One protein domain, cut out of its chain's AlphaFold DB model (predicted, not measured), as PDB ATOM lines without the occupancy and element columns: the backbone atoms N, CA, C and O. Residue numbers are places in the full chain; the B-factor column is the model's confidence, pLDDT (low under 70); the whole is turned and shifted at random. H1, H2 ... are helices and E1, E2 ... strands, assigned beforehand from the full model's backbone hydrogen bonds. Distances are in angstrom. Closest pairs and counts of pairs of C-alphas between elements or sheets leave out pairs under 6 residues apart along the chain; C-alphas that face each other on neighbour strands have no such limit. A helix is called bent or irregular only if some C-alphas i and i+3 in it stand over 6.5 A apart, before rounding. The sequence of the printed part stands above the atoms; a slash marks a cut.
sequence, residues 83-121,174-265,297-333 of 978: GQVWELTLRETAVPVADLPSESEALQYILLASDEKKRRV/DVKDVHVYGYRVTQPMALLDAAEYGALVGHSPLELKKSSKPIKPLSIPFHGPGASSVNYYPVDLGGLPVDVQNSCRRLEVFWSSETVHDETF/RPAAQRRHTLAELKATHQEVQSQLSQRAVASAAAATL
ATOM      1  N   GLY A  83      -3.271 -15.756  35.013       41.78
ATOM      2  CA  GLY A  83      -4.430 -15.330  34.217       41.78
ATOM      3  C   GLY A  83      -4.897 -16.361  33.184       41.78
ATOM      4  O   GLY A  83      -6.013 -16.257  32.686       41.78
ATOM      5  N   GLN A  84      -4.108 -17.405  32.898       41.62
ATOM      6  CA  GLN A  84      -4.546 -18.529  32.057       41.62
ATOM      7  C   GLN A  84      -5.568 -19.422  32.789       41.62
ATOM      8  O   GLN A  84      -5.208 -20.408  33.437       41.62
ATOM      9  N   VAL A  85      -6.854 -19.080  32.688       37.97
ATOM     10  CA  VAL A  85      -7.961 -19.845  33.285       37.97
ATOM     11  C   VAL A  85      -8.483 -20.904  32.307       37.97
ATOM     12  O   VAL A  85      -8.692 -20.630  31.129       37.97
ATOM     13  N   TRP A  86      -8.755 -22.113  32.805       42.41
ATOM     14  CA  TRP A  86      -9.604 -23.080  32.102       42.41
ATOM     15  C   TRP A  86     -11.068 -22.785  32.430       42.41
ATOM     16  O   TRP A  86     -11.534 -23.126  33.520       42.41
ATOM     17  N   GLU A  87     -11.788 -22.151  31.509       45.62
ATOM     18  CA  GLU A  87     -13.226 -21.927  31.665       45.62
ATOM     19  C   GLU A  87     -14.029 -23.197  31.317       45.62
ATOM     20  O   GLU A  87     -13.606 -24.051  30.528       45.62
ATOM     21  N   LEU A  88     -15.185 -23.351  31.968       44.75
ATOM     22  CA  LEU A  88     -16.020 -24.547  31.929       44.75
ATOM     23  C   LEU A  88     -17.465 -24.180  31.565       44.75
ATOM     24  O   LEU A  88     -18.289 -23.925  32.443       44.75
ATOM     25  N   THR A  89     -17.794 -24.187  30.273       49.62
ATOM     26  CA  THR A  89     -19.164 -23.914  29.820       49.62
ATOM     27  C   THR A  89     -19.996 -25.199  29.804       49.62
ATOM     28  O   THR A  89     -19.719 -26.141  29.055       49.62
ATOM     29  N   LEU A  90     -21.055 -25.228  30.617       50.22
ATOM     30  CA  LEU A  90     -22.086 -26.267  30.599       50.22
ATOM     31  C   LEU A  90     -23.247 -25.806  29.710       50.22
ATOM     32  O   LEU A  90     -24.005 -24.916  30.092       50.22
ATOM     33  N   ARG A  91     -23.403 -26.408  28.525       49.97
ATOM     34  CA  ARG A  91     -24.521 -26.103  27.620       49.97
ATOM     35  C   ARG A  91     -25.681 -27.075  27.877       49.97
ATOM     36  O   ARG A  91     -25.744 -28.142  27.270       49.97
ATOM     37  N   GLU A  92     -26.602 -26.722  28.778       43.47
ATOM     38  CA  GLU A  92     -27.830 -27.505  29.015       43.47
ATOM     39  C   GLU A  92     -28.908 -27.210  27.956       43.47
ATOM     40  O   GLU A  92     -29.883 -26.500  28.195       43.47
ATOM     41  N   THR A  93     -28.755 -27.788  26.762       44.53
ATOM     42  CA  THR A  93     -29.793 -27.786  25.716       44.53
ATOM     43  C   THR A  93     -30.912 -28.776  26.058       44.53
ATOM     44  O   THR A  93     -31.015 -29.849  25.468       44.53
ATOM     45  N   ALA A  94     -31.741 -28.423  27.044       40.97
ATOM     46  CA  ALA A  94     -32.913 -29.202  27.464       40.97
ATOM     47  C   ALA A  94     -34.161 -28.975  26.581       40.97
ATOM     48  O   ALA A  94     -35.185 -29.627  26.783       40.97
ATOM     49  N   VAL A  95     -34.085 -28.059  25.609       46.44
ATOM     50  CA  VAL A  95     -35.117 -27.836  24.586       46.44
ATOM     51  C   VAL A  95     -34.850 -28.781  23.407       46.44
ATOM     52  O   VAL A  95     -33.729 -28.772  22.889       46.44
ATOM     53  N   PRO A  96     -35.826 -29.593  22.956       50.44
ATOM     54  CA  PRO A  96     -35.682 -30.385  21.739       50.44
ATOM     55  C   PRO A  96     -35.385 -29.489  20.531       50.44
ATOM     56  O   PRO A  96     -35.968 -28.422  20.383       50.44
ATOM     57  N   VAL A  97     -34.522 -29.940  19.617       50.81
ATOM     58  CA  VAL A  97     -34.123 -29.141  18.436       50.81
ATOM     59  C   VAL A  97     -35.312 -28.802  17.517       50.81
ATOM     60  O   VAL A  97     -35.245 -27.835  16.770       50.81
ATOM     61  N   ALA A  98     -36.415 -29.553  17.603       65.06
ATOM     62  CA  ALA A  98     -37.666 -29.265  16.898       65.06
ATOM     63  C   ALA A  98     -38.467 -28.078  17.479       65.06
ATOM     64  O   ALA A  98     -39.317 -27.538  16.776       65.06
ATOM     65  N   ASP A  99     -38.195 -27.680  18.727       60.41
ATOM     66  CA  ASP A  99     -38.902 -26.616  19.456       60.41
ATOM     67  C   ASP A  99     -38.064 -25.324  19.574       60.41
ATOM     68  O   ASP A  99     -38.508 -24.337  20.165       60.41
ATOM     69  N   LEU A 100     -36.839 -25.312  19.029       56.62
ATOM     70  CA  LEU A 100     -36.016 -24.107  18.928       56.62
ATOM     71  C   LEU A 100     -36.438 -23.283  17.699       56.62
ATOM     72  O   LEU A 100     -36.492 -23.840  16.601       56.62
ATOM     73  N   PRO A 101     -36.694 -21.968  17.838       66.69
ATOM     74  CA  PRO A 101     -36.962 -21.107  16.692       66.69
ATOM     75  C   PRO A 101     -35.735 -21.019  15.778       66.69
ATOM     76  O   PRO A 101     -34.593 -21.040  16.247       66.69
ATOM     77  N   SER A 102     -35.967 -20.869  14.474       78.88
ATOM     78  CA  SER A 102     -34.901 -20.566  13.514       78.88
ATOM     79  C   SER A 102     -34.221 -19.230  13.840       78.88
ATOM     80  O   SER A 102     -34.791 -18.374  14.512       78.88
ATOM     81  N   GLU A 103     -33.008 -19.014  13.334       59.19
ATOM     82  CA  GLU A 103     -32.224 -17.797  13.596       59.19
ATOM     83  C   GLU A 103     -32.989 -16.508  13.226       59.19
ATOM     84  O   GLU A 103     -32.990 -15.533  13.979       59.19
ATOM     85  N   SER A 104     -33.756 -16.538  12.131       62.88
ATOM     86  CA  SER A 104     -34.660 -15.454  11.728       62.88
ATOM     87  C   SER A 104     -35.852 -15.249  12.670       62.88
ATOM     88  O   SER A 104     -36.254 -14.110  12.905       62.88
ATOM     89  N   GLU A 105     -36.420 -16.318  13.231       67.75
ATOM     90  CA  GLU A 105     -37.511 -16.224  14.211       67.75
ATOM     91  C   GLU A 105     -36.986 -15.735  15.567       67.75
ATOM     92  O   GLU A 105     -37.617 -14.896  16.202       67.75
ATOM     93  N   ALA A 106     -35.798 -16.178  15.988       63.12
ATOM     94  CA  ALA A 106     -35.121 -15.686  17.185       63.12
ATOM     95  C   ALA A 106     -34.863 -14.169  17.105       63.12
ATOM     96  O   ALA A 106     -35.179 -13.440  18.047       63.12
ATOM     97  N   LEU A 107     -34.386 -13.673  15.956       62.72
ATOM     98  CA  LEU A 107     -34.240 -12.236  15.698       62.72
ATOM     99  C   LEU A 107     -35.590 -11.495  15.715       62.72
ATOM    100  O   LEU A 107     -35.675 -10.408  16.290       62.72
ATOM    101  N   GLN A 108     -36.664 -12.083  15.172       65.06
ATOM    102  CA  GLN A 108     -38.013 -11.511  15.288       65.06
ATOM    103  C   GLN A 108     -38.513 -11.450  16.738       65.06
ATOM    104  O   GLN A 108     -39.098 -10.439  17.122       65.06
ATOM    105  N   TYR A 109     -38.257 -12.466  17.569       66.88
ATOM    106  CA  TYR A 109     -38.619 -12.436  18.991       66.88
ATOM    107  C   TYR A 109     -37.824 -11.379  19.776       66.88
ATOM    108  O   TYR A 109     -38.394 -10.717  20.644       66.88
ATOM    109  N   ILE A 110     -36.543 -11.165  19.451       65.75
ATOM    110  CA  ILE A 110     -35.711 -10.104  20.048       65.75
ATOM    111  C   ILE A 110     -36.234  -8.709  19.661       65.75
ATOM    112  O   ILE A 110     -36.342  -7.834  20.525       65.75
ATOM    113  N   LEU A 111     -36.620  -8.512  18.396       67.75
ATOM    114  CA  LEU A 111     -37.272  -7.282  17.930       67.75
ATOM    115  C   LEU A 111     -38.617  -7.055  18.636       67.75
ATOM    116  O   LEU A 111     -38.803  -6.002  19.243       67.75
ATOM    117  N   LEU A 112     -39.507  -8.057  18.665       70.50
ATOM    118  CA  LEU A 112     -40.799  -7.963  19.361       70.50
ATOM    119  C   LEU A 112     -40.629  -7.608  20.842       70.50
ATOM    120  O   LEU A 112     -41.345  -6.750  21.349       70.50
ATOM    121  N   ALA A 113     -39.687  -8.248  21.541       60.16
ATOM    122  CA  ALA A 113     -39.425  -7.975  22.952       60.16
ATOM    123  C   ALA A 113     -38.869  -6.559  23.185       60.16
ATOM    124  O   ALA A 113     -39.167  -5.942  24.210       60.16
ATOM    125  N   SER A 114     -38.098  -6.029  22.233       59.56
ATOM    126  CA  SER A 114     -37.544  -4.672  22.284       59.56
ATOM    127  C   SER A 114     -38.621  -3.609  22.043       59.56
ATOM    128  O   SER A 114     -38.742  -2.676  22.840       59.56
ATOM    129  N   ASP A 115     -39.462  -3.784  21.020       61.94
ATOM    130  CA  ASP A 115     -40.589  -2.888  20.724       61.94
ATOM    131  C   ASP A 115     -41.664  -2.928  21.821       61.94
ATOM    132  O   ASP A 115     -42.199  -1.892  22.216       61.94
ATOM    133  N   GLU A 116     -41.946  -4.109  22.377       59.56
ATOM    134  CA  GLU A 116     -42.863  -4.285  23.507       59.56
ATOM    135  C   GLU A 116     -42.315  -3.631  24.787       59.56
ATOM    136  O   GLU A 116     -43.065  -3.004  25.538       59.56
ATOM    137  N   LYS A 117     -40.997  -3.696  25.028       55.47
ATOM    138  CA  LYS A 117     -40.349  -2.966  26.131       55.47
ATOM    139  C   LYS A 117     -40.421  -1.451  25.919       55.47
ATOM    140  O   LYS A 117     -40.702  -0.733  26.876       55.47
ATOM    141  N   LYS A 118     -40.231  -0.966  24.688       57.06
ATOM    142  CA  LYS A 118     -40.340   0.459  24.331       57.06
ATOM    143  C   LYS A 118     -41.770   0.988  24.515       57.06
ATOM    144  O   LYS A 118     -41.971   1.991  25.199       57.06
ATOM    145  N   ARG A 119     -42.777   0.247  24.034       56.50
ATOM    146  CA  ARG A 119     -44.212   0.539  24.231       56.50
ATOM    147  C   ARG A 119     -44.656   0.617  25.692       56.50
ATOM    148  O   ARG A 119     -45.644   1.278  25.981       56.50
ATOM    149  N   ARG A 120     -43.952  -0.049  26.612       56.50
ATOM    150  CA  ARG A 120     -44.243  -0.005  28.058       56.50
ATOM    151  C   ARG A 120     -43.639   1.205  28.778       56.50
ATOM    152  O   ARG A 120     -43.914   1.378  29.961       56.50
ATOM    153  N   VAL A 121     -42.826   2.014  28.094       52.53
ATOM    154  CA  VAL A 121     -42.160   3.207  28.652       52.53
ATOM    155  C   VAL A 121     -42.664   4.499  27.996       52.53
ATOM    156  O   VAL A 121     -42.765   5.525  28.664       52.53
ATOM    157  N   ASP A 174     -16.092   7.252  27.407       62.59
ATOM    158  CA  ASP A 174     -15.419   6.882  26.161       62.59
ATOM    159  C   ASP A 174     -16.330   6.037  25.253       62.59
ATOM    160  O   ASP A 174     -17.027   5.128  25.718       62.59
ATOM    161  N   VAL A 175     -16.288   6.298  23.945       67.12
ATOM    162  CA  VAL A 175     -16.949   5.453  22.934       67.12
ATOM    163  C   VAL A 175     -15.880   4.635  22.228       67.12
ATOM    164  O   VAL A 175     -15.027   5.204  21.546       67.12
ATOM    165  N   LYS A 176     -15.934   3.309  22.392       69.62
ATOM    166  CA  LYS A 176     -14.931   2.375  21.872       69.62
ATOM    167  C   LYS A 176     -15.526   1.092  21.303       69.62
ATOM    168  O   LYS A 176     -16.455   0.542  21.897       69.62
ATOM    169  N   ASP A 177     -14.946   0.602  20.209       70.62
ATOM    170  CA  ASP A 177     -15.111  -0.791  19.781       70.62
ATOM    171  C   ASP A 177     -14.100  -1.686  20.508       70.62
ATOM    172  O   ASP A 177     -12.997  -1.262  20.852       70.62
ATOM    173  N   VAL A 178     -14.488  -2.937  20.760       71.12
ATOM    174  CA  VAL A 178     -13.699  -3.912  21.527       71.12
ATOM    175  C   VAL A 178     -13.420  -5.125  20.645       71.12
ATOM    176  O   VAL A 178     -14.242  -6.036  20.512       71.12
ATOM    177  N   HIS A 179     -12.247  -5.139  20.018       72.50
ATOM    178  CA  HIS A 179     -11.797  -6.209  19.138       72.50
ATOM    179  C   HIS A 179     -10.998  -7.255  19.921       72.50
ATOM    180  O   HIS A 179      -9.839  -7.054  20.284       72.50
ATOM    181  N   VAL A 180     -11.610  -8.413  20.170       68.44
ATOM    182  CA  VAL A 180     -10.936  -9.547  20.818       68.44
ATOM    183  C   VAL A 180     -10.198 -10.376  19.763       68.44
ATOM    184  O   VAL A 180     -10.811 -11.155  19.033       68.44
ATOM    185  N   TYR A 181      -8.876 -10.224  19.689       72.50
ATOM    186  CA  TYR A 181      -8.014 -10.970  18.769       72.50
ATOM    187  C   TYR A 181      -7.328 -12.133  19.484       72.50
ATOM    188  O   TYR A 181      -6.714 -11.961  20.533       72.50
ATOM    189  N   GLY A 182      -7.371 -13.338  18.920       80.81
ATOM    190  CA  GLY A 182      -6.718 -14.482  19.549       80.81
ATOM    191  C   GLY A 182      -7.134 -15.823  18.978       80.81
ATOM    192  O   GLY A 182      -7.619 -15.921  17.852       80.81
ATOM    193  N   TYR A 183      -6.942 -16.873  19.772       74.00
ATOM    194  CA  TYR A 183      -7.388 -18.219  19.435       74.00
ATOM    195  C   TYR A 183      -7.943 -18.948  20.660       74.00
ATOM    196  O   TYR A 183      -7.370 -18.927  21.753       74.00
ATOM    197  N   ARG A 184      -9.048 -19.664  20.442       77.56
ATOM    198  CA  ARG A 184      -9.722 -20.491  21.442       77.56
ATOM    199  C   ARG A 184      -9.644 -21.956  21.033       77.56
ATOM    200  O   ARG A 184     -10.210 -22.361  20.021       77.56
ATOM    201  N   VAL A 185      -8.930 -22.762  21.813       79.12
ATOM    202  CA  VAL A 185      -8.868 -24.217  21.638       79.12
ATOM    203  C   VAL A 185     -10.009 -24.832  22.441       79.12
ATOM    204  O   VAL A 185      -9.930 -24.905  23.666       79.12
ATOM    205  N   THR A 186     -11.066 -25.272  21.761       79.94
ATOM    206  CA  THR A 186     -12.209 -25.953  22.382       79.94
ATOM    207  C   THR A 186     -12.036 -27.474  22.322       79.94
ATOM    208  O   THR A 186     -11.717 -28.047  21.280       79.94
ATOM    209  N   GLN A 187     -12.257 -28.155  23.447       85.56
ATOM    210  CA  GLN A 187     -12.351 -29.611  23.527       85.56
ATOM    211  C   GLN A 187     -13.751 -30.001  24.029       85.56
ATOM    212  O   GLN A 187     -13.995 -30.011  25.242       85.56
ATOM    213  N   PRO A 188     -14.689 -30.327  23.122       87.75
ATOM    214  CA  PRO A 188     -16.043 -30.698  23.502       87.75
ATOM    215  C   PRO A 188     -16.107 -32.161  23.970       87.75
ATOM    216  O   PRO A 188     -15.528 -33.064  23.365       87.75
ATOM    217  N   MET A 189     -16.828 -32.398  25.064       92.94
ATOM    218  CA  MET A 189     -16.960 -33.692  25.738       92.94
ATOM    219  C   MET A 189     -18.434 -33.992  26.034       92.94
ATOM    220  O   MET A 189     -19.205 -33.087  26.361       92.94
ATOM    221  N   ALA A 190     -18.819 -35.267  26.002       94.81
ATOM    222  CA  ALA A 190     -20.072 -35.721  26.596       94.81
ATOM    223  C   ALA A 190     -19.897 -35.884  28.109       94.81
ATOM    224  O   ALA A 190     -18.976 -36.572  28.558       94.81
ATOM    225  N   LEU A 191     -20.808 -35.312  28.894       95.25
ATOM    226  CA  LEU A 191     -21.005 -35.666  30.295       95.25
ATOM    227  C   LEU A 191     -22.109 -36.714  30.386       95.25
ATOM    228  O   LEU A 191     -23.289 -36.388  30.311       95.25
ATOM    229  N   LEU A 192     -21.690 -37.968  30.551       95.38
ATOM    230  CA  LEU A 192     -22.582 -39.109  30.738       95.38
ATOM    231  C   LEU A 192     -22.765 -39.381  32.231       95.38
ATOM    232  O   LEU A 192     -21.778 -39.415  32.971       95.38
ATOM    233  N   ASP A 193     -23.988 -39.624  32.690       95.19
ATOM    234  CA  ASP A 193     -24.224 -40.176  34.024       95.19
ATOM    235  C   ASP A 193     -23.829 -41.671  34.106       95.19
ATOM    236  O   ASP A 193     -23.344 -42.282  33.148       95.19
ATOM    237  N   ALA A 194     -23.979 -42.285  35.284       95.19
ATOM    238  CA  ALA A 194     -23.578 -43.677  35.498       95.19
ATOM    239  C   ALA A 194     -24.412 -44.715  34.709       95.19
ATOM    240  O   ALA A 194     -23.921 -45.824  34.477       95.19
ATOM    241  N   ALA A 195     -25.645 -44.381  34.317       95.00
ATOM    242  CA  ALA A 195     -26.542 -45.219  33.528       95.00
ATOM    243  C   ALA A 195     -26.351 -44.985  32.021       95.00
ATOM    244  O   ALA A 195     -26.236 -45.958  31.276       95.00
ATOM    245  N   GLU A 196     -26.219 -43.731  31.580       95.00
ATOM    246  CA  GLU A 196     -25.881 -43.363  30.196       95.00
ATOM    247  C   GLU A 196     -24.532 -43.970  29.783       95.00
ATOM    248  O   GLU A 196     -24.425 -44.648  28.758       95.00
ATOM    249  N   TYR A 197     -23.508 -43.823  30.633       96.50
ATOM    250  CA  TYR A 197     -22.213 -44.482  30.454       96.50
ATOM    251  C   TYR A 197     -22.375 -46.008  30.382       96.50
ATOM    252  O   TYR A 197     -21.796 -46.654  29.509       96.50
ATOM    253  N   GLY A 198     -23.181 -46.588  31.279       95.62
ATOM    254  CA  GLY A 198     -23.448 -48.025  31.321       95.62
ATOM    255  C   GLY A 198     -24.086 -48.553  30.034       95.62
ATOM    256  O   GLY A 198     -23.650 -49.582  29.522       95.62
ATOM    257  N   ALA A 199     -25.054 -47.828  29.471       95.50
ATOM    258  CA  ALA A 199     -25.713 -48.174  28.214       95.50
ATOM    259  C   ALA A 199     -24.765 -48.077  27.006       95.50
ATOM    260  O   ALA A 199     -24.768 -48.950  26.139       95.50
ATOM    261  N   LEU A 200     -23.921 -47.041  26.958       94.94
ATOM    262  CA  LEU A 200     -23.032 -46.782  25.822       94.94
ATOM    263  C   LEU A 200     -21.784 -47.668  25.819       94.94
ATOM    264  O   LEU A 200     -21.343 -48.106  24.753       94.94
ATOM    265  N   VAL A 201     -21.208 -47.927  26.994       95.62
ATOM    266  CA  VAL A 201     -19.973 -48.707  27.172       95.62
ATOM    267  C   VAL A 201     -20.262 -50.197  27.396       95.62
ATOM    268  O   VAL A 201     -19.446 -51.027  27.004       95.62
ATOM    269  N   GLY A 202     -21.426 -50.538  27.958       95.69
ATOM    270  CA  GLY A 202     -21.847 -51.902  28.309       95.69
ATOM    271  C   GLY A 202     -21.493 -52.332  29.740       95.69
ATOM    272  O   GLY A 202     -21.886 -53.417  30.168       95.69
ATOM    273  N   HIS A 203     -20.762 -51.496  30.486       95.25
ATOM    274  CA  HIS A 203     -20.173 -51.817  31.792       95.25
ATOM    275  C   HIS A 203     -20.245 -50.623  32.751       95.25
ATOM    276  O   HIS A 203     -20.269 -49.466  32.325       95.25
ATOM    277  N   SER A 204     -20.272 -50.884  34.060       95.50
ATOM    278  CA  SER A 204     -20.412 -49.826  35.063       95.50
ATOM    279  C   SER A 204     -19.107 -49.035  35.203       95.50
ATOM    280  O   SER A 204     -18.050 -49.642  35.388       95.50
ATOM    281  N   PRO A 205     -19.126 -47.686  35.245       94.94
ATOM    282  CA  PRO A 205     -17.900 -46.903  35.432       94.94
ATOM    283  C   PRO A 205     -17.219 -47.175  36.789       94.94
ATOM    284  O   PRO A 205     -16.037 -46.884  36.972       94.94
ATOM    285  N   LEU A 206     -17.931 -47.798  37.737       93.81
ATOM    286  CA  LEU A 206     -17.380 -48.278  39.005       93.81
ATOM    287  C   LEU A 206     -16.367 -49.427  38.840       93.81
ATOM    288  O   LEU A 206     -15.505 -49.583  39.704       93.81
ATOM    289  N   GLU A 207     -16.422 -50.203  37.752       92.88
ATOM    290  CA  GLU A 207     -15.470 -51.291  37.469       92.88
ATOM    291  C   GLU A 207     -14.048 -50.742  37.250       92.88
ATOM    292  O   GLU A 207     -13.073 -51.286  37.781       92.88
ATOM    293  N   LEU A 208     -13.927 -49.583  36.588       90.50
ATOM    294  CA  LEU A 208     -12.644 -48.923  36.318       90.50
ATOM    295  C   LEU A 208     -11.942 -48.373  37.566       90.50
ATOM    296  O   LEU A 208     -10.748 -48.076  37.491       90.50
ATOM    297  N   LYS A 209     -12.604 -48.309  38.733       88.56
ATOM    298  CA  LYS A 209     -11.959 -47.934  40.011       88.56
ATOM    299  C   LYS A 209     -10.824 -48.883  40.427       88.56
ATOM    300  O   LYS A 209     -10.067 -48.550  41.334       88.56
ATOM    301  N   LYS A 210     -10.709 -50.058  39.792       82.44
ATOM    302  CA  LYS A 210      -9.633 -51.049  40.007       82.44
ATOM    303  C   LYS A 210      -8.604 -51.108  38.865       82.44
ATOM    304  O   LYS A 210      -7.704 -51.945  38.924       82.44
ATOM    305  N   SER A 211      -8.755 -50.273  37.835       86.50
ATOM    306  CA  SER A 211      -7.828 -50.182  36.699       86.50
ATOM    307  C   SER A 211      -6.561 -49.392  37.049       86.50
ATOM    308  O   SER A 211      -6.500 -48.709  38.071       86.50
ATOM    309  N   SER A 212      -5.557 -49.444  36.171       83.12
ATOM    310  CA  SER A 212      -4.361 -48.589  36.227       83.12
ATOM    311  C   SER A 212      -4.636 -47.123  35.855       83.12
ATOM    312  O   SER A 212      -3.835 -46.252  36.190       83.12
ATOM    313  N   LYS A 213      -5.763 -46.836  35.184       85.19
ATOM    314  CA  LYS A 213      -6.173 -45.503  34.709       85.19
ATOM    315  C   LYS A 213      -7.636 -45.204  35.100       85.19
ATOM    316  O   LYS A 213      -8.499 -45.104  34.225       85.19
ATOM    317  N   PRO A 214      -7.960 -45.081  36.401       87.38
ATOM    318  CA  PRO A 214      -9.332 -44.863  36.844       87.38
ATOM    319  C   PRO A 214      -9.865 -43.507  36.361       87.38
ATOM    320  O   PRO A 214      -9.269 -42.460  36.623       87.38
ATOM    321  N   ILE A 215     -11.028 -43.518  35.705       89.25
ATOM    322  CA  ILE A 215     -11.739 -42.290  35.334       89.25
ATOM    323  C   ILE A 215     -12.235 -41.622  36.617       89.25
ATOM    324  O   ILE A 215     -13.049 -42.189  37.352       89.25
ATOM    325  N   LYS A 216     -11.747 -40.411  36.888       90.50
ATOM    326  CA  LYS A 216     -12.276 -39.566  37.961       90.50
ATOM    327  C   LYS A 216     -13.640 -39.016  37.511       90.50
ATOM    328  O   LYS A 216     -13.679 -38.391  36.451       90.50
ATOM    329  N   PRO A 217     -14.737 -39.235  38.259       93.44
ATOM    330  CA  PRO A 217     -16.005 -38.584  37.959       93.44
ATOM    331  C   PRO A 217     -15.905 -37.075  38.199       93.44
ATOM    332  O   PRO A 217     -15.227 -36.628  39.128       93.44
ATOM    333  N   LEU A 218     -16.621 -36.302  37.390       91.12
ATOM    334  CA  LEU A 218     -16.874 -34.885  37.607       91.12
ATOM    335  C   LEU A 218     -18.148 -34.755  38.454       91.12
ATOM    336  O   LEU A 218     -19.258 -34.945  37.959       91.12
ATOM    337  N   SER A 219     -17.981 -34.482  39.749       90.38
ATOM    338  CA  SER A 219     -19.090 -34.232  40.678       90.38
ATOM    339  C   SER A 219     -19.544 -32.778  40.550       90.38
ATOM    340  O   SER A 219     -18.911 -31.898  41.132       90.38
ATOM    341  N   ILE A 220     -20.635 -32.529  39.826       83.56
ATOM    342  CA  ILE A 220     -21.199 -31.180  39.674       83.56
ATOM    343  C   ILE A 220     -22.203 -30.924  40.816       83.56
ATOM    344  O   ILE A 220     -23.160 -31.695  40.965       83.56
ATOM    345  N   PRO A 221     -22.005 -29.883  41.651       76.81
ATOM    346  CA  PRO A 221     -22.974 -29.493  42.667       76.81
ATOM    347  C   PRO A 221     -24.114 -28.693  42.023       76.81
ATOM    348  O   PRO A 221     -23.921 -27.566  41.577       76.81
ATOM    349  N   PHE A 222     -25.319 -29.260  41.994       75.81
ATOM    350  CA  PHE A 222     -26.516 -28.518  41.596       75.81
ATOM    351  C   PHE A 222     -27.078 -27.776  42.812       75.81
ATOM    352  O   PHE A 222     -27.422 -28.393  43.819       75.81
ATOM    353  N   HIS A 223     -27.186 -26.451  42.729       61.41
ATOM    354  CA  HIS A 223     -27.713 -25.621  43.814       61.41
ATOM    355  C   HIS A 223     -29.250 -25.584  43.793       61.41
ATOM    356  O   HIS A 223     -29.860 -24.598  43.393       61.41
ATOM    357  N   GLY A 224     -29.876 -26.679  44.234       68.62
ATOM    358  CA  GLY A 224     -31.326 -26.794  44.406       68.62
ATOM    359  C   GLY A 224     -31.708 -27.480  45.727       68.62
ATOM    360  O   GLY A 224     -30.933 -28.291  46.242       68.62
ATOM    361  N   PRO A 225     -32.888 -27.187  46.306       48.81
ATOM    362  CA  PRO A 225     -33.320 -27.787  47.567       48.81
ATOM    363  C   PRO A 225     -33.491 -29.308  47.421       48.81
ATOM    364  O   PRO A 225     -34.365 -29.783  46.702       48.81
ATOM    365  N   GLY A 226     -32.640 -30.074  48.109       69.00
ATOM    366  CA  GLY A 226     -32.610 -31.542  48.035       69.00
ATOM    367  C   GLY A 226     -31.771 -32.126  46.889       69.00
ATOM    368  O   GLY A 226     -31.728 -33.347  46.740       69.00
ATOM    369  N   ALA A 227     -31.081 -31.298  46.098       65.00
ATOM    370  CA  ALA A 227     -30.212 -31.776  45.027       65.00
ATOM    371  C   ALA A 227     -28.953 -32.464  45.589       65.00
ATOM    372  O   ALA A 227     -28.139 -31.857  46.286       65.00
ATOM    373  N   SER A 228     -28.780 -33.746  45.262       74.50
ATOM    374  CA  SER A 228     -27.520 -34.466  45.483       74.50
ATOM    375  C   SER A 228     -26.546 -34.190  44.332       74.50
ATOM    376  O   SER A 228     -26.972 -33.947  43.201       74.50
ATOM    377  N   SER A 229     -25.234 -34.210  44.592       83.00
ATOM    378  CA  SER A 229     -24.246 -33.985  43.535       83.00
ATOM    379  C   SER A 229     -24.205 -35.161  42.554       83.00
ATOM    380  O   SER A 229     -23.927 -36.310  42.918       83.00
ATOM    381  N   VAL A 230     -24.474 -34.870  41.281       88.44
ATOM    382  CA  VAL A 230     -24.459 -35.880  40.220       88.44
ATOM    383  C   VAL A 230     -23.020 -36.080  39.749       88.44
ATOM    384  O   VAL A 230     -22.274 -35.124  39.532       88.44
ATOM    385  N   ASN A 231     -22.622 -37.345  39.630       93.56
ATOM    386  CA  ASN A 231     -21.290 -37.746  39.196       93.56
ATOM    387  C   ASN A 231     -21.329 -38.093  37.706       93.56
ATOM    388  O   ASN A 231     -21.809 -39.166  37.340       93.56
ATOM    389  N   TYR A 232     -20.806 -37.198  36.873       94.88
ATOM    390  CA  TYR A 232     -20.690 -37.408  35.432       94.88
ATOM    391  C   TYR A 232     -19.324 -37.983  35.049       94.88
ATOM    392  O   TYR A 232     -18.319 -37.777  35.732       94.88
ATOM    393  N   TYR A 233     -19.274 -38.672  33.918       95.62
ATOM    394  CA  TYR A 233     -18.077 -39.280  33.353       95.62
ATOM    395  C   TYR A 233     -17.780 -38.607  32.006       95.62
ATOM    396  O   TYR A 233     -18.521 -38.842  31.053       95.62
ATOM    397  N   PRO A 234     -16.739 -37.752  31.913       94.50
ATOM    398  CA  PRO A 234     -16.411 -37.054  30.675       94.50
ATOM    399  C   PRO A 234     -15.821 -38.018  29.638       94.50
ATOM    400  O   PRO A 234     -14.801 -38.669  29.890       94.50
ATOM    401  N   VAL A 235     -16.453 -38.074  28.469       94.31
ATOM    402  CA  VAL A 235     -16.058 -38.883  27.306       94.31
ATOM    403  C   VAL A 235     -15.842 -37.961  26.108       94.31
ATOM    404  O   VAL A 235     -16.562 -36.979  25.945       94.31
ATOM    405  N   ASP A 236     -14.846 -38.252  25.272       93.81
ATOM    406  CA  ASP A 236     -14.644 -37.527  24.010       93.81
ATOM    407  C   ASP A 236     -15.857 -37.735  23.076       93.81
ATOM    408  O   ASP A 236     -16.311 -38.870  22.902       93.81
ATOM    409  N   LEU A 237     -16.383 -36.660  22.468       91.31
ATOM    410  CA  LEU A 237     -17.447 -36.775  21.457       91.31
ATOM    411  C   LEU A 237     -16.984 -37.580  20.229       91.31
ATOM    412  O   LEU A 237     -17.797 -38.230  19.567       91.31
ATOM    413  N   GLY A 238     -15.675 -37.587  19.952       87.25
ATOM    414  CA  GLY A 238     -15.043 -38.387  18.912       87.25
ATOM    415  C   GLY A 238     -15.313 -39.886  19.077       87.25
ATOM    416  O   GLY A 238     -14.678 -40.570  19.880       87.25
ATOM    417  N   GLY A 239     -16.233 -40.409  18.262       85.06
ATOM    418  CA  GLY A 239     -16.619 -41.823  18.247       85.06
ATOM    419  C   GLY A 239     -17.903 -42.164  19.014       85.06
ATOM    420  O   GLY A 239     -18.229 -43.346  19.126       85.06
ATOM    421  N   LEU A 240     -18.646 -41.173  19.520       91.25
ATOM    422  CA  LEU A 240     -20.037 -41.375  19.948       91.25
ATOM    423  C   LEU A 240     -20.990 -41.386  18.731       91.25
ATOM    424  O   LEU A 240     -20.754 -40.639  17.779       91.25
ATOM    425  N   PRO A 241     -22.085 -42.172  18.752       92.31
ATOM    426  CA  PRO A 241     -23.171 -42.066  17.769       92.31
ATOM    427  C   PRO A 241     -23.788 -40.656  17.725       92.31
ATOM    428  O   PRO A 241     -23.819 -39.966  18.739       92.31
ATOM    429  N   VAL A 242     -24.271 -40.204  16.563       90.38
ATOM    430  CA  VAL A 242     -24.730 -38.808  16.360       90.38
ATOM    431  C   VAL A 242     -25.995 -38.486  17.165       90.38
ATOM    432  O   VAL A 242     -26.118 -37.401  17.726       90.38
ATOM    433  N   ASP A 243     -26.907 -39.448  17.275       89.31
ATOM    434  CA  ASP A 243     -28.065 -39.422  18.171       89.31
ATOM    435  C   ASP A 243     -27.639 -39.197  19.631       89.31
ATOM    436  O   ASP A 243     -28.130 -38.279  20.287       89.31
ATOM    437  N   VAL A 244     -26.635 -39.947  20.094       88.75
ATOM    438  CA  VAL A 244     -26.067 -39.829  21.444       88.75
ATOM    439  C   VAL A 244     -25.362 -38.488  21.646       88.75
ATOM    440  O   VAL A 244     -25.545 -37.862  22.686       88.75
ATOM    441  N   GLN A 245     -24.590 -38.008  20.664       90.19
ATOM    442  CA  GLN A 245     -23.950 -36.687  20.723       90.19
ATOM    443  C   GLN A 245     -24.975 -35.554  20.859       90.19
ATOM    444  O   GLN A 245     -24.658 -34.506  21.426       90.19
ATOM    445  N   ASN A 246     -26.180 -35.728  20.311       87.75
ATOM    446  CA  ASN A 246     -27.261 -34.743  20.356       87.75
ATOM    447  C   ASN A 246     -28.128 -34.855  21.622       87.75
ATOM    448  O   ASN A 246     -28.702 -33.849  22.024       87.75
ATOM    449  N   SER A 247     -28.205 -36.027  22.265       87.12
ATOM    450  CA  SER A 247     -28.932 -36.203  23.532       87.12
ATOM    451  C   SER A 247     -28.070 -35.997  24.785       87.12
ATOM    452  O   SER A 247     -28.611 -35.707  25.849       87.12
ATOM    453  N   CYS A 248     -26.746 -36.178  24.703       89.31
ATOM    454  CA  CYS A 248     -25.857 -36.054  25.859       89.31
ATOM    455  C   CYS A 248     -25.603 -34.590  26.253       89.31
ATOM    456  O   CYS A 248     -25.475 -33.711  25.396       89.31
ATOM    457  N   ARG A 249     -25.421 -34.339  27.554       93.00
ATOM    458  CA  ARG A 249     -24.991 -33.029  28.065       93.00
ATOM    459  C   ARG A 249     -23.595 -32.707  27.530       93.00
ATOM    460  O   ARG A 249     -22.666 -33.492  27.729       93.00
ATOM    461  N   ARG A 250     -23.428 -31.554  26.878       90.88
ATOM    462  CA  ARG A 250     -22.135 -31.133  26.316       90.88
ATOM    463  C   ARG A 250     -21.378 -30.249  27.303       90.88
ATOM    464  O   ARG A 250     -21.859 -29.190  27.705       90.88
ATOM    465  N   LEU A 251     -20.181 -30.699  27.662       87.75
ATOM    466  CA  LEU A 251     -19.172 -29.920  28.366       87.75
ATOM    467  C   LEU A 251     -18.175 -29.393  27.341       87.75
ATOM    468  O   LEU A 251     -17.523 -30.175  26.651       87.75
ATOM    469  N   GLU A 252     -18.027 -28.079  27.273       86.81
ATOM    470  CA  GLU A 252     -16.998 -27.435  26.470       86.81
ATOM    471  C   GLU A 252     -15.881 -26.968  27.401       86.81
ATOM    472  O   GLU A 252     -16.028 -25.990  28.131       86.81
ATOM    473  N   VAL A 253     -14.779 -27.724  27.420       81.31
ATOM    474  CA  VAL A 253     -13.544 -27.306  28.091       81.31
ATOM    475  C   VAL A 253     -12.745 -26.520  27.069       81.31
ATOM    476  O   VAL A 253     -12.399 -27.079  26.027       81.31
ATOM    477  N   PHE A 254     -12.442 -25.252  27.336       82.25
ATOM    478  CA  PHE A 254     -11.629 -24.459  26.421       82.25
ATOM    479  C   PHE A 254     -10.462 -23.763  27.108       82.25
ATOM    480  O   PHE A 254     -10.476 -23.487  28.305       82.25
ATOM    481  N   TRP A 255      -9.437 -23.507  26.303       76.69
ATOM    482  CA  TRP A 255      -8.301 -22.665  26.637       76.69
ATOM    483  C   TRP A 255      -8.233 -21.575  25.573       76.69
ATOM    484  O   TRP A 255      -8.140 -21.881  24.380       76.69
ATOM    485  N   SER A 256      -8.322 -20.320  25.990       79.00
ATOM    486  CA  SER A 256      -8.189 -19.151  25.124       79.00
ATOM    487  C   SER A 256      -6.892 -18.408  25.424       79.00
ATOM    488  O   SER A 256      -6.512 -18.219  26.577       79.00
ATOM    489  N   SER A 257      -6.230 -17.952  24.364       79.81
ATOM    490  CA  SER A 257      -5.293 -16.834  24.431       79.81
ATOM    491  C   SER A 257      -5.883 -15.753  23.546       79.81
ATOM    492  O   SER A 257      -5.895 -15.870  22.320       79.81
ATOM    493  N   GLU A 258      -6.474 -14.766  24.207       79.88
ATOM    494  CA  GLU A 258      -7.245 -13.678  23.620       79.88
ATOM    495  C   GLU A 258      -6.650 -12.366  24.144       79.88
ATOM    496  O   GLU A 258      -6.536 -12.158  25.351       79.88
ATOM    497  N   THR A 259      -6.211 -11.513  23.223       70.75
ATOM    498  CA  THR A 259      -5.747 -10.148  23.463       70.75
ATOM    499  C   THR A 259      -6.887  -9.215  23.089       70.75
ATOM    500  O   THR A 259      -7.381  -9.247  21.962       70.75
ATOM    501  N   VAL A 260      -7.328  -8.399  24.040       73.81
ATOM    502  CA  VAL A 260      -8.382  -7.411  23.807       73.81
ATOM    503  C   VAL A 260      -7.737  -6.123  23.302       73.81
ATOM    504  O   VAL A 260      -6.783  -5.638  23.908       73.81
ATOM    505  N   HIS A 261      -8.239  -5.605  22.187       71.50
ATOM    506  CA  HIS A 261      -7.850  -4.323  21.609       71.50
ATOM    507  C   HIS A 261      -9.055  -3.381  21.607       71.50
ATOM    508  O   HIS A 261     -10.078  -3.684  20.994       71.50
ATOM    509  N   ASP A 262      -8.920  -2.255  22.299       73.19
ATOM    510  CA  ASP A 262      -9.975  -1.264  22.493       73.19
ATOM    511  C   ASP A 262      -9.724  -0.058  21.565       73.19
ATOM    512  O   ASP A 262      -8.822   0.745  21.812       73.19
ATOM    513  N   GLU A 263     -10.521   0.093  20.503       70.00
ATOM    514  CA  GLU A 263     -10.469   1.260  19.607       70.00
ATOM    515  C   GLU A 263     -11.403   2.359  20.101       70.00
ATOM    516  O   GLU A 263     -12.575   2.426  19.735       70.00
ATOM    517  N   THR A 264     -10.873   3.237  20.953       63.84
ATOM    518  CA  THR A 264     -11.593   4.416  21.447       63.84
ATOM    519  C   THR A 264     -11.693   5.503  20.375       63.84
ATOM    520  O   THR A 264     -10.766   6.285  20.168       63.84
ATOM    521  N   PHE A 265     -12.853   5.587  19.720       59.12
ATOM    522  CA  PHE A 265     -13.185   6.613  18.726       59.12
ATOM    523  C   PHE A 265     -13.380   8.006  19.339       59.12
ATOM    524  O   PHE A 265     -13.079   9.011  18.697       59.12
ATOM    525  N   ARG A 297      -0.009 -28.692  24.506       55.12
ATOM    526  CA  ARG A 297      -0.470 -28.977  23.139       55.12
ATOM    527  C   ARG A 297      -1.864 -29.634  23.190       55.12
ATOM    528  O   ARG A 297      -2.075 -30.483  24.058       55.12
ATOM    529  N   PRO A 298      -2.796 -29.341  22.257       49.16
ATOM    530  CA  PRO A 298      -4.202 -29.780  22.349       49.16
ATOM    531  C   PRO A 298      -4.452 -31.295  22.496       49.16
ATOM    532  O   PRO A 298      -5.523 -31.704  22.934       49.16
ATOM    533  N   ALA A 299      -3.481 -32.147  22.154       51.44
ATOM    534  CA  ALA A 299      -3.585 -33.601  22.296       51.44
ATOM    535  C   ALA A 299      -3.225 -34.137  23.702       51.44
ATOM    536  O   ALA A 299      -3.599 -35.262  24.038       51.44
ATOM    537  N   ALA A 300      -2.507 -33.369  24.532       49.06
ATOM    538  CA  ALA A 300      -1.780 -33.894  25.694       49.06
ATOM    539  C   ALA A 300      -2.655 -34.408  26.858       49.06
ATOM    540  O   ALA A 300      -2.168 -35.157  27.704       49.06
ATOM    541  N   GLN A 301      -3.940 -34.039  26.903       62.34
ATOM    542  CA  GLN A 301      -4.919 -34.568  27.866       62.34
ATOM    543  C   GLN A 301      -6.219 -35.038  27.191       62.34
ATOM    544  O   GLN A 301      -7.308 -34.888  27.751       62.34
ATOM    545  N   ARG A 302      -6.129 -35.627  25.987       75.12
ATOM    546  CA  ARG A 302      -7.300 -36.208  25.314       75.12
ATOM    547  C   ARG A 302      -8.036 -37.190  26.244       75.12
ATOM    548  O   ARG A 302      -7.433 -38.120  26.780       75.12
ATOM    549  N   ARG A 303      -9.341 -36.976  26.456       84.31
ATOM    550  CA  ARG A 303     -10.196 -37.945  27.162       84.31
ATOM    551  C   ARG A 303     -10.353 -39.199  26.306       84.31
ATOM    552  O   ARG A 303     -10.363 -39.111  25.086       84.31
ATOM    553  N   HIS A 304     -10.508 -40.351  26.951       90.50
ATOM    554  CA  HIS A 304     -10.733 -41.609  26.243       90.50
ATOM    555  C   HIS A 304     -11.995 -41.521  25.366       90.50
ATOM    556  O   HIS A 304     -13.072 -41.148  25.843       90.50
ATOM    557  N   THR A 305     -11.854 -41.910  24.104       92.75
ATOM    558  CA  THR A 305     -12.950 -42.151  23.159       92.75
ATOM    559  C   THR A 305     -13.783 -43.364  23.580       92.75
ATOM    560  O   THR A 305     -13.327 -44.222  24.341       92.75
ATOM    561  N   LEU A 306     -15.000 -43.506  23.039       93.31
ATOM    562  CA  LEU A 306     -15.866 -44.659  23.331       93.31
ATOM    563  C   LEU A 306     -15.183 -46.015  23.040       93.31
ATOM    564  O   LEU A 306     -15.425 -46.995  23.748       93.31
ATOM    565  N   ALA A 307     -14.315 -46.071  22.025       93.19
ATOM    566  CA  ALA A 307     -13.551 -47.265  21.674       93.19
ATOM    567  C   ALA A 307     -12.478 -47.597  22.729       93.19
ATOM    568  O   ALA A 307     -12.405 -48.733  23.196       93.19
ATOM    569  N   GLU A 308     -11.692 -46.606  23.161       93.50
ATOM    570  CA  GLU A 308     -10.666 -46.771  24.202       93.50
ATOM    571  C   GLU A 308     -11.280 -47.118  25.564       93.50
ATOM    572  O   GLU A 308     -10.728 -47.931  26.307       93.50
ATOM    573  N   LEU A 309     -12.458 -46.571  25.879       93.19
ATOM    574  CA  LEU A 309     -13.230 -46.955  27.062       93.19
ATOM    575  C   LEU A 309     -13.623 -48.434  27.027       93.19
ATOM    576  O   LEU A 309     -13.373 -49.154  27.994       93.19
ATOM    577  N   LYS A 310     -14.183 -48.909  25.907       94.81
ATOM    578  CA  LYS A 310     -14.551 -50.324  25.733       94.81
ATOM    579  C   LYS A 310     -13.331 -51.241  25.813       94.81
ATOM    580  O   LYS A 310     -13.388 -52.246  26.517       94.81
ATOM    581  N   ALA A 311     -12.213 -50.859  25.195       93.69
ATOM    582  CA  ALA A 311     -10.950 -51.588  25.307       93.69
ATOM    583  C   ALA A 311     -10.430 -51.640  26.759       93.69
ATOM    584  O   ALA A 311     -10.025 -52.702  27.227       93.69
ATOM    585  N   THR A 312     -10.516 -50.534  27.508       93.12
ATOM    586  CA  THR A 312     -10.084 -50.470  28.919       93.12
ATOM    587  C   THR A 312     -10.945 -51.365  29.820       93.12
ATOM    588  O   THR A 312     -10.417 -52.053  30.692       93.12
ATOM    589  N   HIS A 313     -12.265 -51.420  29.604       94.06
ATOM    590  CA  HIS A 313     -13.143 -52.359  30.320       94.06
ATOM    591  C   HIS A 313     -12.852 -53.818  29.968       94.06
ATOM    592  O   HIS A 313     -12.758 -54.650  30.870       94.06
ATOM    593  N   GLN A 314     -12.641 -54.130  28.685       94.50
ATOM    594  CA  GLN A 314     -12.242 -55.470  28.247       94.50
ATOM    595  C   GLN A 314     -10.899 -55.887  28.864       94.50
ATOM    596  O   GLN A 314     -10.769 -57.018  29.336       94.50
ATOM    597  N   GLU A 315      -9.926 -54.975  28.956       93.88
ATOM    598  CA  GLU A 315      -8.664 -55.226  29.653       93.88
ATOM    599  C   GLU A 315      -8.912 -55.533  31.139       93.88
ATOM    600  O   GLU A 315      -8.483 -56.579  31.627       93.88
ATOM    601  N   VAL A 316      -9.671 -54.690  31.849       93.75
ATOM    602  CA  VAL A 316     -10.013 -54.891  33.270       93.75
ATOM    603  C   VAL A 316     -10.737 -56.220  33.501       93.75
ATOM    604  O   VAL A 316     -10.406 -56.936  34.448       93.75
ATOM    605  N   GLN A 317     -11.669 -56.612  32.632       93.25
ATOM    606  CA  GLN A 317     -12.364 -57.900  32.727       93.25
ATOM    607  C   GLN A 317     -11.454 -59.087  32.369       93.25
ATOM    608  O   GLN A 317     -11.549 -60.147  33.000       93.25
ATOM    609  N   SER A 318     -10.492 -58.916  31.457       92.38
ATOM    610  CA  SER A 318      -9.443 -59.916  31.222       92.38
ATOM    611  C   SER A 318      -8.544 -60.089  32.458       92.38
ATOM    612  O   SER A 318      -8.321 -61.214  32.902       92.38
ATOM    613  N   GLN A 319      -8.133 -58.998  33.114       92.31
ATOM    614  CA  GLN A 319      -7.354 -59.047  34.353       92.31
ATOM    615  C   GLN A 319      -8.158 -59.651  35.519       92.31
ATOM    616  O   GLN A 319      -7.610 -60.397  36.332       92.31
ATOM    617  N   LEU A 320      -9.460 -59.360  35.622       90.62
ATOM    618  CA  LEU A 320     -10.341 -59.934  36.643       90.62
ATOM    619  C   LEU A 320     -10.578 -61.433  36.424       90.62
ATOM    620  O   LEU A 320     -10.514 -62.189  37.393       90.62
ATOM    621  N   SER A 321     -10.780 -61.887  35.185       91.19
ATOM    622  CA  SER A 321     -10.924 -63.319  34.881       91.19
ATOM    623  C   SER A 321      -9.609 -64.082  35.085       91.19
ATOM    624  O   SER A 321      -9.617 -65.129  35.731       91.19
ATOM    625  N   GLN A 322      -8.460 -63.522  34.685       92.94
ATOM    626  CA  GLN A 322      -7.136 -64.068  35.018       92.94
ATOM    627  C   GLN A 322      -6.914 -64.160  36.537       92.94
ATOM    628  O   GLN A 322      -6.462 -65.192  37.032       92.94
ATOM    629  N   ARG A 323      -7.283 -63.124  37.307       90.19
ATOM    630  CA  ARG A 323      -7.214 -63.147  38.782       90.19
ATOM    631  C   ARG A 323      -8.169 -64.173  39.396       90.19
ATOM    632  O   ARG A 323      -7.791 -64.818  40.371       90.19
ATOM    633  N   ALA A 324      -9.361 -64.368  38.834       90.94
ATOM    634  CA  ALA A 324     -10.301 -65.397  39.275       90.94
ATOM    635  C   ALA A 324      -9.754 -66.813  39.016       90.94
ATOM    636  O   ALA A 324      -9.757 -67.640  39.926       90.94
ATOM    637  N   VAL A 325      -9.195 -67.071  37.827       93.00
ATOM    638  CA  VAL A 325      -8.536 -68.345  37.485       93.00
ATOM    639  C   VAL A 325      -7.315 -68.592  38.376       93.00
ATOM    640  O   VAL A 325      -7.181 -69.679  38.934       93.00
ATOM    641  N   ALA A 326      -6.463 -67.587  38.596       91.00
ATOM    642  CA  ALA A 326      -5.317 -67.693  39.501       91.00
ATOM    643  C   ALA A 326      -5.744 -67.943  40.961       91.00
ATOM    644  O   ALA A 326      -5.120 -68.741  41.661       91.00
ATOM    645  N   SER A 327      -6.833 -67.316  41.418       91.94
ATOM    646  CA  SER A 327      -7.406 -67.537  42.751       91.94
ATOM    647  C   SER A 327      -7.990 -68.949  42.897       91.94
ATOM    648  O   SER A 327      -7.709 -69.627  43.886       91.94
ATOM    649  N   ALA A 328      -8.718 -69.441  41.890       89.12
ATOM    650  CA  ALA A 328      -9.248 -70.804  41.852       89.12
ATOM    651  C   ALA A 328      -8.131 -71.862  41.796       89.12
ATOM    652  O   ALA A 328      -8.180 -72.859  42.523       89.12
ATOM    653  N   ALA A 329      -7.081 -71.628  41.003       88.38
ATOM    654  CA  ALA A 329      -5.894 -72.477  40.955       88.38
ATOM    655  C   ALA A 329      -5.162 -72.496  42.308       88.38
ATOM    656  O   ALA A 329      -4.826 -73.569  42.810       88.38
ATOM    657  N   ALA A 330      -4.991 -71.338  42.955       87.88
ATOM    658  CA  ALA A 330      -4.415 -71.246  44.295       87.88
ATOM    659  C   ALA A 330      -5.278 -71.957  45.356       87.88
ATOM    660  O   ALA A 330      -4.734 -72.628  46.232       87.88
ATOM    661  N   ALA A 331      -6.610 -71.872  45.268       87.44
ATOM    662  CA  ALA A 331      -7.529 -72.597  46.146       87.44
ATOM    663  C   ALA A 331      -7.437 -74.120  45.939       87.44
ATOM    664  O   ALA A 331      -7.295 -74.862  46.911       87.44
ATOM    665  N   THR A 332      -7.413 -74.582  44.686       86.00
ATOM    666  CA  THR A 332      -7.249 -76.002  44.326       86.00
ATOM    667  C   THR A 332      -5.909 -76.548  44.820       86.00
ATOM    668  O   THR A 332      -5.862 -77.588  45.474       86.00
ATOM    669  N   LEU A 333      -4.817 -75.807  44.611       85.69
ATOM    670  CA  LEU A 333      -3.480 -76.174  45.081       85.69
ATOM    671  C   LEU A 333      -3.397 -76.170  46.620       85.69
ATOM    672  O   LEU A 333      -2.710 -77.006  47.206       85.69
TER     673      LEU A 333
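AT A GLANCE: This is residues 83 to 121, 174 to 265 and 297 to 333 of the 978 residues of the protein "Hypothetical protein" of Symbiodinium sp. CCMP2592 (UniProt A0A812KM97). The longest strands, E2 and E5, run side by side as a long two-stranded ribbon toward one end of the domain, and the long helix H5 runs away toward the opposite end. Between these two arms sits a small body, where E1 joins E5 and the hairpin of E3 and E4 joins E2 in one twisted, curled sheet, with H2 over E2 and E4, the short H3 beside H5, and H4 grazing the sheet; H1 lies off on its own, and its residues 103 to 108 and 110 to 119 stick out. The printed part has 168 residues with five named helices and five named strands, in the order E1 H1 E2 H2 H3 E3 E4 H4 E5 H5, and its class is mixed, helices and strands. The sheet runs E1, E5, E2, E4, E3, all antiparallel. The whole is only just extended, close to loose, with a radius of gyration of the C-alphas of 23.6 A and spans of 89 by 36 by 33 A.

IN THESE COORDINATES: E2, residues 175 to 192, is 45.6 A long, begins at C-alpha 175 at (-16.949, 5.453, 22.934) and bends by 68 degrees at residue 183. E5, residues 249 to 265, is 42.4 A long and bends by 69 degrees at residue 255. E1 is residues 87 to 91, with C-alpha 87 at (-13.226, -21.927, 31.665); E4 is residues 230 to 236, 19.0 A long, and E3 is residues 218 to 220. H2 is residues 194 to 201 and H4 residues 242 to 247. H3, residues 207 to 210, is neither bent nor irregular, but only just: C-alphas 207 and 210 are 6.4 A apart. H1, residues 103 to 119, is 24.4 A long. H5, residues 306 to 333, is 40.2 A long and ends at C-alpha 333 at (-3.480, -76.174, 45.081).

HOW THE PARTS SIT: E5 and E2 are antiparallel neighbours at 173 degrees, with N 185 and O 255 2.8 A apart and N 261 and O 179 2.9 A apart, both within hydrogen-bond range. On the other side of E5 is the edge strand E1, antiparallel at 118 degrees, with N 252 and O 89 at 3.1 A. E4 is antiparallel to E2, with N 190 and O 235 at 2.8 A. The hairpin of E3 and E4 has N 218 and O 232 at 2.8 A, and E3 is the other edge strand. The pairing of E4 is staggered: its residues 230 to 232 pair with E3 and 233 to 236 with E2. E2, H2 H3, E3 and E4, H4, E5 are split strand-helix-strand units, two strands running the same way with another strand between them in the sheet; both crossovers are right-handed. H2 is on the sheet at a height over the sheet of 9.6 A, over E2 and E4, and runs across the strands at 70 degrees to E2 on the local plane; the closest C-alphas of H2 and E4 are those of Ala 194 and Tyr 232, 6.9 A. H4 only grazes the sheet, with its residues 244 to 247. H5, not on the sheet, touches H2 with residues 306 to 310 alone, about perpendicular at 86 degrees, the closest C-alphas being those of Val 201 and Lys 310, 5.8 A. H5 touches H3 with residues 312 to 316 alone, closest at the C-alphas of Leu 208 and His 313, 6.9 A. H1 is not on the sheet and touches no helix. In H1, H2, H4 and H5 every O i to N i+4 pair is within hydrogen-bond range; H3 is too short for such a pair.

THE WHOLE: The two C-alphas farthest apart are those of Val 121 and Leu 333, 89.8 A. Residues 321 to 333 of H5 stand free. Two cuts leave residues 122 to 173 and 266 to 296 not printed, with 27.1 A from C-alpha 121 to C-alpha 174 and 38.0 A from C-alpha 265 to C-alpha 297. Of the links that are printed whole, the one from E1 to H1 is long, with 11 residues. The mean pLDDT of the printed part is 77.9; 53 residues are under 70, among them residues 83 to 101, 103 to 111, 113 to 121, 223 to 227 and 297 to 301.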